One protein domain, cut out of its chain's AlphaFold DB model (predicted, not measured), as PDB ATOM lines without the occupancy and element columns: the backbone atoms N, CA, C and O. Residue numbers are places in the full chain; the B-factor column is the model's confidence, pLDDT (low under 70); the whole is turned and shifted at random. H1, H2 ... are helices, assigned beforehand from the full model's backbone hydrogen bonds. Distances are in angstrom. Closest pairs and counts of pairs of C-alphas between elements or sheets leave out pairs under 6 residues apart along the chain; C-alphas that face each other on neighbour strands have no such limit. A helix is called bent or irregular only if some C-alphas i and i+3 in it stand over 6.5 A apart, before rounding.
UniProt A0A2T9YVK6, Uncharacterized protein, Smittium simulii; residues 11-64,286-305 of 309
ATOM      1  N   SER A  11     177.809  98.475 236.993       83.88
ATOM      2  CA  SER A  11     176.993  97.913 238.080       83.88
ATOM      3  C   SER A  11     177.462  98.437 239.433       83.88
ATOM      4  O   SER A  11     176.654  98.915 240.223       83.88
ATOM      5  N   PHE A  12     178.780  98.463 239.639       83.12
ATOM      6  CA  PHE A  12     179.382  98.992 240.859       83.12
ATOM      7  C   PHE A  12     179.065 100.479 241.067       83.12
ATOM      8  O   PHE A  12     178.774 100.889 242.184       83.12
ATOM      9  N   ALA A  13     179.072 101.283 239.997       79.94
ATOM     10  CA  ALA A  13     178.715 102.700 240.082       79.94
ATOM     11  C   ALA A  13     177.270 102.907 240.576       79.94
ATOM     12  O   ALA A  13     177.048 103.699 241.488       79.94
ATOM     13  N   LYS A  14     176.307 102.140 240.044       82.31
ATOM     14  CA  LYS A  14     174.897 102.216 240.462       82.31
ATOM     15  C   LYS A  14     174.690 101.790 241.916       82.31
ATOM     16  O   LYS A  14     173.976 102.458 242.657       82.31
ATOM     17  N   GLU A  15     175.320 100.692 242.333       86.06
ATOM     18  CA  GLU A  15     175.241 100.214 243.721       86.06
ATOM     19  C   GLU A  15     175.884 101.202 244.699       86.06
ATOM     20  O   GLU A  15     175.352 101.445 245.783       86.06
ATOM     21  N   TYR A  16     177.007 101.809 244.308       83.56
ATOM     22  CA  TYR A  16     177.677 102.833 245.101       83.56
ATOM     23  C   TYR A  16     176.808 104.085 245.270       83.56
ATOM     24  O   TYR A  16     176.683 104.593 246.385       83.56
ATOM     25  N   GLU A  17     176.159 104.553 244.201       81.25
ATOM     26  CA  GLU A  17     175.225 105.682 244.255       81.25
ATOM     27  C   GLU A  17     174.026 105.386 245.158       81.25
ATOM     28  O   GLU A  17     173.708 106.197 246.025       81.25
ATOM     29  N   ALA A  18     173.398 104.215 245.022       83.94
ATOM     30  CA  ALA A  18     172.271 103.819 245.866       83.94
ATOM     31  C   ALA A  18     172.665 103.736 247.350       83.94
ATOM     32  O   ALA A  18     171.962 104.264 248.214       83.94
ATOM     33  N   LYS A  19     173.828 103.143 247.651       86.31
ATOM     34  CA  LYS A  19     174.362 103.074 249.015       86.31
ATOM     35  C   LYS A  19     174.621 104.468 249.587       86.31
ATOM     36  O   LYS A  19     174.269 104.726 250.734       86.31
ATOM     37  N   LYS A  20     175.200 105.367 248.787       85.12
ATOM     38  CA  LYS A  20     175.469 106.748 249.194       85.12
ATOM     39  C   LYS A  20     174.176 107.523 249.462       85.12
ATOM     40  O   LYS A  20     174.098 108.207 250.474       85.12
ATOM     41  N   LYS A  21     173.147 107.376 248.618       82.94
ATOM     42  CA  LYS A  21     171.824 107.990 248.851       82.94
ATOM     43  C   LYS A  21     171.204 107.516 250.162       82.94
ATOM     44  O   LYS A  21     170.723 108.334 250.938       82.94
ATOM     45  N   HIS A  22     171.260 106.212 250.429       86.00
ATOM     46  CA  HIS A  22     170.740 105.648 251.671       86.00
ATOM     47  C   HIS A  22     171.502 106.169 252.898       86.00
ATOM     48  O   HIS A  22     170.890 106.489 253.911       86.00
ATOM     49  N   GLU A  23     172.830 106.280 252.823       86.06
ATOM     50  CA  GLU A  23     173.645 106.857 253.899       86.06
ATOM     51  C   GLU A  23     173.271 108.327 254.159       86.06
ATOM     52  O   GLU A  23     173.021 108.709 255.303       86.06
ATOM     53  N   GLU A  24     173.136 109.134 253.101       83.88
ATOM     54  CA  GLU A  24     172.703 110.532 253.214       83.88
ATOM     55  C   GLU A  24     171.313 110.655 253.849       83.88
ATOM     56  O   GLU A  24     171.124 111.468 254.752       83.88
ATOM     57  N   LEU A  25     170.364 109.811 253.448       85.31
ATOM     58  CA  LEU A  25     169.022 109.772 254.023       85.31
ATOM     59  C   LEU A  25     169.072 109.424 255.517       85.31
ATOM     60  O   LEU A  25     168.482 110.128 256.336       85.31
ATOM     61  N   THR A  26     169.833 108.392 255.901       87.19
ATOM     62  CA  THR A  26     169.968 108.010 257.316       87.19
ATOM     63  C   THR A  26     170.557 109.131 258.171       87.19
ATOM     64  O   THR A  26     170.054 109.387 259.262       87.19
ATOM     65  N   LEU A  27     171.552 109.858 257.653       87.31
ATOM     66  CA  LEU A  27     172.145 111.012 258.332       87.31
ATOM     67  C   LEU A  27     171.152 112.173 258.471       87.31
ATOM     68  O   LEU A  27     171.117 112.838 259.506       87.31
ATOM     69  N   LEU A  28     170.345 112.433 257.440       85.56
ATOM     70  CA  LEU A  28     169.314 113.473 257.475       85.56
ATOM     71  C   LEU A  28     168.225 113.140 258.497       85.56
ATOM     72  O   LEU A  28     167.827 114.010 259.269       85.56
ATOM     73  N   LYS A  29     167.807 111.875 258.540       85.50
ATOM     74  CA  LYS A  29     166.817 111.360 259.483       85.50
ATOM     75  C   LYS A  29     167.298 111.444 260.934       85.50
ATOM     76  O   LYS A  29     166.565 111.879 261.811       85.50
ATOM     77  N   GLU A  30     168.564 111.115 261.186       86.69
ATOM     78  CA  GLU A  30     169.169 111.249 262.517       86.69
ATOM     79  C   GLU A  30     169.312 112.718 262.948       86.69
ATOM     80  O   GLU A  30     169.101 113.063 264.112       86.69
ATOM     81  N   LYS A  31     169.654 113.606 262.007       86.19
ATOM     82  CA  LYS A  31     169.879 115.031 262.282       86.19
ATOM     83  C   LYS A  31     168.584 115.809 262.530       86.19
ATOM     84  O   LYS A  31     168.613 116.808 263.252       86.19
ATOM     85  N   TYR A  32     167.472 115.387 261.932       82.50
ATOM     86  CA  TYR A  32     166.192 116.086 261.991       82.50
ATOM     87  C   TYR A  32     165.095 115.154 262.512       82.50
ATOM     88  O   TYR A  32     164.585 114.320 261.777       82.50
ATOM     89  N   SER A  33     164.660 115.347 263.760       73.31
ATOM     90  CA  SER A  33     163.604 114.530 264.387       73.31
ATOM     91  C   SER A  33     162.251 114.583 263.666       73.31
ATOM     92  O   SER A  33     161.439 113.675 263.811       73.31
ATOM     93  N   ASP A  34     162.003 115.647 262.898       75.75
ATOM     94  CA  ASP A  34     160.776 115.825 262.115       75.75
ATOM     95  C   ASP A  34     160.886 115.257 260.685       75.75
ATOM     96  O   ASP A  34     159.881 115.203 259.978       75.75
ATOM     97  N   ALA A  35     162.073 114.795 260.261       73.75
ATOM     98  CA  ALA A  35     162.288 114.197 258.939       73.75
ATOM     99  C   ALA A  35     161.655 112.805 258.790       73.75
ATOM    100  O   ALA A  35     161.404 112.373 257.672       73.75
ATOM    101  N   ASP A  36     161.330 112.132 259.898       74.88
ATOM    102  CA  ASP A  36     160.653 110.827 259.902       74.88
ATOM    103  C   ASP A  36     159.263 110.856 259.245       74.88
ATOM    104  O   ASP A  36     158.749 109.809 258.859       74.88
ATOM    105  N   LYS A  37     158.644 112.040 259.157       78.31
ATOM    106  CA  LYS A  37     157.288 112.245 258.622       78.31
ATOM    107  C   LYS A  37     157.275 112.733 257.172       78.31
ATOM    108  O   LYS A  37     156.200 113.009 256.651       78.31
ATOM    109  N   ILE A  38     158.444 112.920 256.565       78.81
ATOM    110  CA  ILE A  38     158.609 113.566 255.262       78.81
ATOM    111  C   ILE A  38     159.054 112.520 254.248       78.81
ATOM    112  O   ILE A  38     159.893 111.674 254.558       78.81
ATOM    113  N   ASP A  39     158.515 112.606 253.033       83.06
ATOM    114  CA  ASP A  39     158.881 111.708 251.941       83.06
ATOM    115  C   ASP A  39     160.394 111.741 251.677       83.06
ATOM    116  O   ASP A  39     161.014 112.804 251.558       83.06
ATOM    117  N   GLU A  40     160.992 110.558 251.544       82.44
ATOM    118  CA  GLU A  40     162.441 110.378 251.408       82.44
ATOM    119  C   GLU A  40     163.021 111.131 250.197       82.44
ATOM    120  O   GLU A  40     164.102 111.720 250.284       82.44
ATOM    121  N   LEU A  41     162.280 111.165 249.081       77.38
ATOM    122  CA  LEU A  41     162.661 111.877 247.856       77.38
ATOM    123  C   LEU A  41     162.662 113.399 248.050       77.38
ATOM    124  O   LEU A  41     163.628 114.062 247.671       77.38
ATOM    125  N   LYS A  42     161.648 113.950 248.729       80.56
ATOM    126  CA  LYS A  42     161.576 115.385 249.054       80.56
ATOM    127  C   LYS A  42     162.699 115.802 249.997       80.56
ATOM    128  O   LYS A  42     163.297 116.862 249.821       80.56
ATOM    129  N   LEU A  43     163.040 114.945 250.961       83.19
ATOM    130  CA  LEU A  43     164.153 115.169 251.882       83.19
ATOM    131  C   LEU A  43     165.505 115.191 251.146       83.19
ATOM    132  O   LEU A  43     166.344 116.060 251.394       83.19
ATOM    133  N   LEU A  44     165.705 114.253 250.217       82.19
ATOM    134  CA  LEU A  44     166.894 114.164 249.369       82.19
ATOM    135  C   LEU A  44     167.019 115.370 248.416       82.19
ATOM    136  O   LEU A  44     168.114 115.922 248.290       82.19
ATOM    137  N   LYS A  45     165.909 115.820 247.812       80.56
ATOM    138  CA  LYS A  45     165.815 117.030 246.969       80.56
ATOM    139  C   LYS A  45     166.164 118.287 247.769       80.56
ATOM    140  O   LYS A  45     167.109 119.004 247.448       80.56
ATOM    141  N   ALA A  46     165.520 118.493 248.917       82.75
ATOM    142  CA  ALA A  46     165.819 119.617 249.805       82.75
ATOM    143  C   ALA A  46     167.295 119.638 250.259       82.75
ATOM    144  O   ALA A  46     167.920 120.699 250.323       82.75
ATOM    145  N   ALA A  47     167.893 118.468 250.514       83.94
ATOM    146  CA  ALA A  47     169.311 118.363 250.849       83.94
ATOM    147  C   ALA A  47     170.232 118.708 249.663       83.94
ATOM    148  O   ALA A  47     171.260 119.365 249.854       83.94
ATOM    149  N   ALA A  48     169.874 118.312 248.437       80.12
ATOM    150  CA  ALA A  48     170.599 118.694 247.226       80.12
ATOM    151  C   ALA A  48     170.515 120.214 246.973       80.12
ATOM    152  O   ALA A  48     171.548 120.862 246.764       80.12
ATOM    153  N   ARG A  49     169.324 120.813 247.121       79.50
ATOM    154  CA  ARG A  49     169.094 122.273 247.077       79.50
ATOM    155  C   ARG A  49     169.912 123.035 248.119       79.50
ATOM    156  O   ARG A  49     170.544 124.049 247.810       79.50
ATOM    157  N   GLN A  50     169.979 122.518 249.343       82.81
ATOM    158  CA  GLN A  50     170.801 123.117 250.390       82.81
ATOM    159  C   GLN A  50     172.290 123.107 250.006       82.81
ATOM    160  O   GLN A  50     172.956 124.137 250.133       82.81
ATOM    161  N   LYS A  51     172.806 121.975 249.497       77.75
ATOM    162  CA  LYS A  51     174.215 121.827 249.085       77.75
ATOM    163  C   LYS A  51     174.597 122.821 247.980       77.75
ATOM    164  O   LYS A  51     175.670 123.415 248.067       77.75
ATOM    165  N   ARG A  52     173.726 123.057 246.989       72.81
ATOM    166  CA  ARG A  52     173.977 124.050 245.919       72.81
ATOM    167  C   ARG A  52     173.859 125.500 246.386       72.81
ATOM    168  O   ARG A  52     174.586 126.350 245.883       72.81
ATOM    169  N   SER A  53     172.961 125.802 247.329       77.00
ATOM    170  CA  SER A  53     172.698 127.191 247.733       77.00
ATOM    171  C   SER A  53     173.897 127.849 248.426       77.00
ATOM    172  O   SER A  53     174.005 129.075 248.442       77.00
ATOM    173  N   GLY A  54     174.794 127.053 249.031       68.69
ATOM    174  CA  GLY A  54     175.977 127.548 249.745       68.69
ATOM    175  C   GLY A  54     175.648 128.472 250.927       68.69
ATOM    176  O   GLY A  54     176.530 129.162 251.446       68.69
ATOM    177  N   LYS A  55     174.380 128.527 251.357       76.50
ATOM    178  CA  LYS A  55     173.905 129.462 252.377       76.50
ATOM    179  C   LYS A  55     174.306 128.973 253.766       76.50
ATOM    180  O   LYS A  55     173.699 128.061 254.329       76.50
ATOM    181  N   ILE A  56     175.328 129.610 254.334       70.00
ATOM    182  CA  ILE A  56     175.825 129.330 255.687       70.00
ATOM    183  C   ILE A  56     174.700 129.581 256.702       70.00
ATOM    184  O   ILE A  56     174.144 130.676 256.757       70.00
ATOM    185  N   GLY A  57     174.371 128.558 257.495       72.25
ATOM    186  CA  GLY A  57     173.311 128.606 258.511       72.25
ATOM    187  C   GLY A  57     171.916 128.199 258.025       72.25
ATOM    188  O   GLY A  57     171.000 128.170 258.841       72.25
ATOM    189  N   SER A  58     171.746 127.858 256.743       77.12
ATOM    190  CA  SER A  58     170.492 127.273 256.253       77.12
ATOM    191  C   SER A  58     170.339 125.823 256.721       77.12
ATOM    192  O   SER A  58     171.331 125.113 256.913       77.12
ATOM    193  N   SER A  59     169.100 125.376 256.918       80.88
ATOM    194  CA  SER A  59     168.756 123.997 257.281       80.88
ATOM    195  C   SER A  59     168.085 123.302 256.099       80.88
ATOM    196  O   SER A  59     167.428 123.969 255.311       80.88
ATOM    197  N   VAL A  60     168.182 121.972 255.996       81.00
ATOM    198  CA  VAL A  60     167.474 121.193 254.956       81.00
ATOM    199  C   VAL A  60     165.971 121.471 254.990       81.00
ATOM    200  O   VAL A  60     165.348 121.593 253.943       81.00
ATOM    201  N   MET A  61     165.411 121.661 256.189       80.00
ATOM    202  CA  MET A  61     163.983 121.939 256.362       80.00
ATOM    203  C   MET A  61     163.523 123.256 255.714       80.00
ATOM    204  O   MET A  61     162.357 123.378 255.364       80.00
ATOM    205  N   ASP A  62     164.427 124.223 255.531       80.19
ATOM    206  CA  ASP A  62     164.130 125.527 254.913       80.19
ATOM    207  C   ASP A  62     163.866 125.386 253.400       80.19
ATOM    208  O   ASP A  62     163.105 126.143 252.813       80.19
ATOM    209  N   PHE A  63     164.438 124.349 252.774       75.81
ATOM    210  CA  PHE A  63     164.307 124.060 251.341       75.81
ATOM    211  C   PHE A  63     163.180 123.072 251.014       75.81
ATOM    212  O   PHE A  63     163.032 122.687 249.855       75.81
ATOM    213  N   LEU A  64     162.388 122.661 252.010       75.81
ATOM    214  CA  LEU A  64     161.204 121.820 251.800       75.81
ATOM    215  C   LEU A  64     160.013 122.601 251.231       75.81
ATOM    216  O   LEU A  64     159.135 121.993 250.630       75.81
ATOM    217  N   GLN A 286     156.349 110.902 240.552       51.78
ATOM    218  CA  GLN A 286     157.501 110.226 241.164       51.78
ATOM    219  C   GLN A 286     158.708 110.164 240.223       51.78
ATOM    220  O   GLN A 286     159.852 110.209 240.683       51.78
ATOM    221  N   VAL A 287     158.482 110.023 238.915       54.84
ATOM    222  CA  VAL A 287     159.551 110.003 237.909       54.84
ATOM    223  C   VAL A 287     160.160 111.393 237.742       54.84
ATOM    224  O   VAL A 287     161.387 111.502 237.675       54.84
ATOM    225  N   ASP A 288     159.346 112.439 237.773       59.03
ATOM    226  CA  ASP A 288     159.766 113.835 237.745       59.03
ATOM    227  C   ASP A 288     160.527 114.211 239.015       59.03
ATOM    228  O   ASP A 288     161.630 114.753 238.925       59.03
ATOM    229  N   ASP A 289     160.070 113.778 240.194       59.56
ATOM    230  CA  ASP A 289     160.819 113.957 241.444       59.56
ATOM    231  C   ASP A 289     162.205 113.282 241.413       59.56
ATOM    232  O   ASP A 289     163.198 113.818 241.930       59.56
ATOM    233  N   ILE A 290     162.309 112.104 240.787       63.00
ATOM    234  CA  ILE A 290     163.587 111.404 240.600       63.00
ATOM    235  C   ILE A 290     164.479 112.150 239.597       63.00
ATOM    236  O   ILE A 290     165.688 112.274 239.837       63.00
ATOM    237  N   ASN A 291     163.910 112.634 238.491       67.12
ATOM    238  CA  ASN A 291     164.622 113.386 237.459       67.12
ATOM    239  C   ASN A 291     165.165 114.711 238.006       67.12
ATOM    240  O   ASN A 291     166.330 115.038 237.768       67.12
ATOM    241  N   ASP A 292     164.382 115.410 238.819       65.75
ATOM    242  CA  ASP A 292     164.778 116.650 239.475       65.75
ATOM    243  C   ASP A 292     165.907 116.439 240.479       65.75
ATOM    244  O   ASP A 292     166.910 117.154 240.455       65.75
ATOM    245  N   TYR A 293     165.807 115.420 241.338       70.69
ATOM    246  CA  TYR A 293     166.896 115.084 242.255       70.69
ATOM    247  C   TYR A 293     168.194 114.756 241.495       70.69
ATOM    248  O   TYR A 293     169.298 115.139 241.905       70.69
ATOM    249  N   LEU A 294     168.087 114.036 240.374       72.31
ATOM    250  CA  LEU A 294     169.232 113.748 239.512       72.31
ATOM    251  C   LEU A 294     169.807 115.034 238.907       72.31
ATOM    252  O   LEU A 294     171.025 115.205 238.935       72.31
ATOM    253  N   ALA A 295     168.964 115.947 238.427       73.31
ATOM    254  CA  ALA A 295     169.389 117.235 237.887       73.31
ATOM    255  C   ALA A 295     170.101 118.095 238.947       73.31
ATOM    256  O   ALA A 295     171.197 118.603 238.703       73.31
ATOM    257  N   GLU A 296     169.544 118.187 240.157       71.44
ATOM    258  CA  GLU A 296     170.113 118.957 241.267       71.44
ATOM    259  C   GLU A 296     171.455 118.390 241.755       71.44
ATOM    260  O   GLU A 296     172.368 119.137 242.122       71.44
ATOM    261  N   THR A 297     171.611 117.065 241.749       70.50
ATOM    262  CA  THR A 297     172.860 116.418 242.175       70.50
ATOM    263  C   THR A 297     173.928 116.388 241.084       70.50
ATOM    264  O   THR A 297     175.120 116.371 241.417       70.50
ATOM    265  N   TYR A 298     173.547 116.450 239.807       74.12
ATOM    266  CA  TYR A 298     174.459 116.339 238.670       74.12
ATOM    267  C   TYR A 298     175.573 117.400 238.691       74.12
ATOM    268  O   TYR A 298     176.754 117.059 238.607       74.12
ATOM    269  N   GLU A 299     175.248 118.679 238.889       63.69
ATOM    270  CA  GLU A 299     176.257 119.753 238.891       63.69
ATOM    271  C   GLU A 299     177.196 119.688 240.108       63.69
ATOM    272  O   GLU A 299     178.401 119.958 240.002       63.69
ATOM    273  N   SER A 300     176.676 119.259 241.263       64.75
ATOM    274  CA  SER A 300     177.466 119.104 242.491       64.75
ATOM    275  C   SER A 300     178.539 118.017 242.346       64.75
ATOM    276  O   SER A 300     179.697 118.220 242.718       64.75
ATOM    277  N   GLN A 301     178.199 116.888 241.715       67.38
ATOM    278  CA  GLN A 301     179.124 115.770 241.513       67.38
ATOM    279  C   GLN A 301     180.283 116.122 240.579       67.38
ATOM    280  O   GLN A 301     181.359 115.532 240.682       67.38
ATOM    281  N   TYR A 302     180.087 117.067 239.660       63.41
ATOM    282  CA  TYR A 302     181.149 117.531 238.771       63.41
ATOM    283  C   TYR A 302     181.993 118.654 239.380       63.41
ATOM    284  O   TYR A 302     183.190 118.713 239.098       63.41
ATOM    285  N   SER A 303     181.422 119.476 240.262       63.53
ATOM    286  CA  SER A 303     182.100 120.650 240.828       63.53
ATOM    287  C   SER A 303     183.130 120.322 241.920       63.53
ATOM    288  O   SER A 303     184.140 121.014 242.027       63.53
ATOM    289  N   TYR A 304     182.941 119.245 242.698       57.91
ATOM    290  CA  TYR A 304     183.797 118.933 243.862       57.91
ATOM    291  C   TYR A 304     184.847 117.831 243.645       57.91
ATOM    292  O   TYR A 304     185.578 117.496 244.575       57.91
ATOM    293  N   ARG A 305     185.009 117.303 242.421       60.50
ATOM    294  CA  ARG A 305     185.954 116.197 242.129       60.50
ATOM    295  C   ARG A 305     187.422 116.464 242.497       60.50
ATOM    296  O   ARG A 305     188.191 115.513 242.567       60.50
TER     297      ARG A 305
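This is residues 11 to 64 and 286 to 305 of the 309 residues of an uncharacterized protein of Smittium simulii (UniProt A0A2T9YVK6). Helix H2 is the middle of this small assembly, with H4 packed nearly alongside it on one side and the short H3 on the other. The long helix H1 crosses one end of H2 about at a right angle, and its residues 11 to 20 stick out free. There are 74 residues printed, with four named helices in the order H1, H2, H3, H4 and no named strand, in the class all helix. The whole is compact, with a radius of gyration of the C-alphas of 12.4 A and spans of 34 by 24 by 23 A.

Start at H1, residues 11 to 31, and go on to H2, residues 40 to 53, the hub. They touch through residues 21 to 28 and 40 to 44 alone, about perpendicular at 88 degrees; their closest C-alphas, of Leu 25 and Leu 44, are 6.7 A apart. H3, residues 60 to 64, touches H2, closest at the C-alphas of Ala 46 and Phe 63, 4.9 A. H4, residues 286 to 303, touches H2 at a shallow tilt of 32 degrees, the same way, closest at the C-alphas of Lys 45 and Tyr 293, 5.2 A. H1 and H4 are apart, H3 and H4 are apart, and H1 and H3 are only just apart at 8.3 A. Every O i to N i+4 pair is within hydrogen-bond range in H1 and H2; H4 has 12 of 14, and H3 0 of 1 but 2 of 2 O i to N i+3 pairs.

Find C-alpha 11 at (176.993, 97.913, 238.080); from there H1 runs 30.5 A. H2 runs 20.0 A from C-alpha 40 at (162.441, 110.378, 251.408), and H3 spans 7.0 A. H4 runs 26.7 A to C-alpha 303 at (182.100, 120.650, 240.828); it is irregular, but only just, with C-alphas 296 and 299 6.6 A apart.

Look for the farthest C-alphas at Ser 11 and Gly 57, 37.1 A apart. Residues 65 to 285 are not printed, and C-alphas 64 and 286 are 16.2 A apart across this cut, which is the link from H3 to H4. The links H1 to H2 and H2 to H3 are short. Mean pLDDT of the printed part is 76.4; residue 54 and residues 286 to 292 and 299 to 305 are under 70.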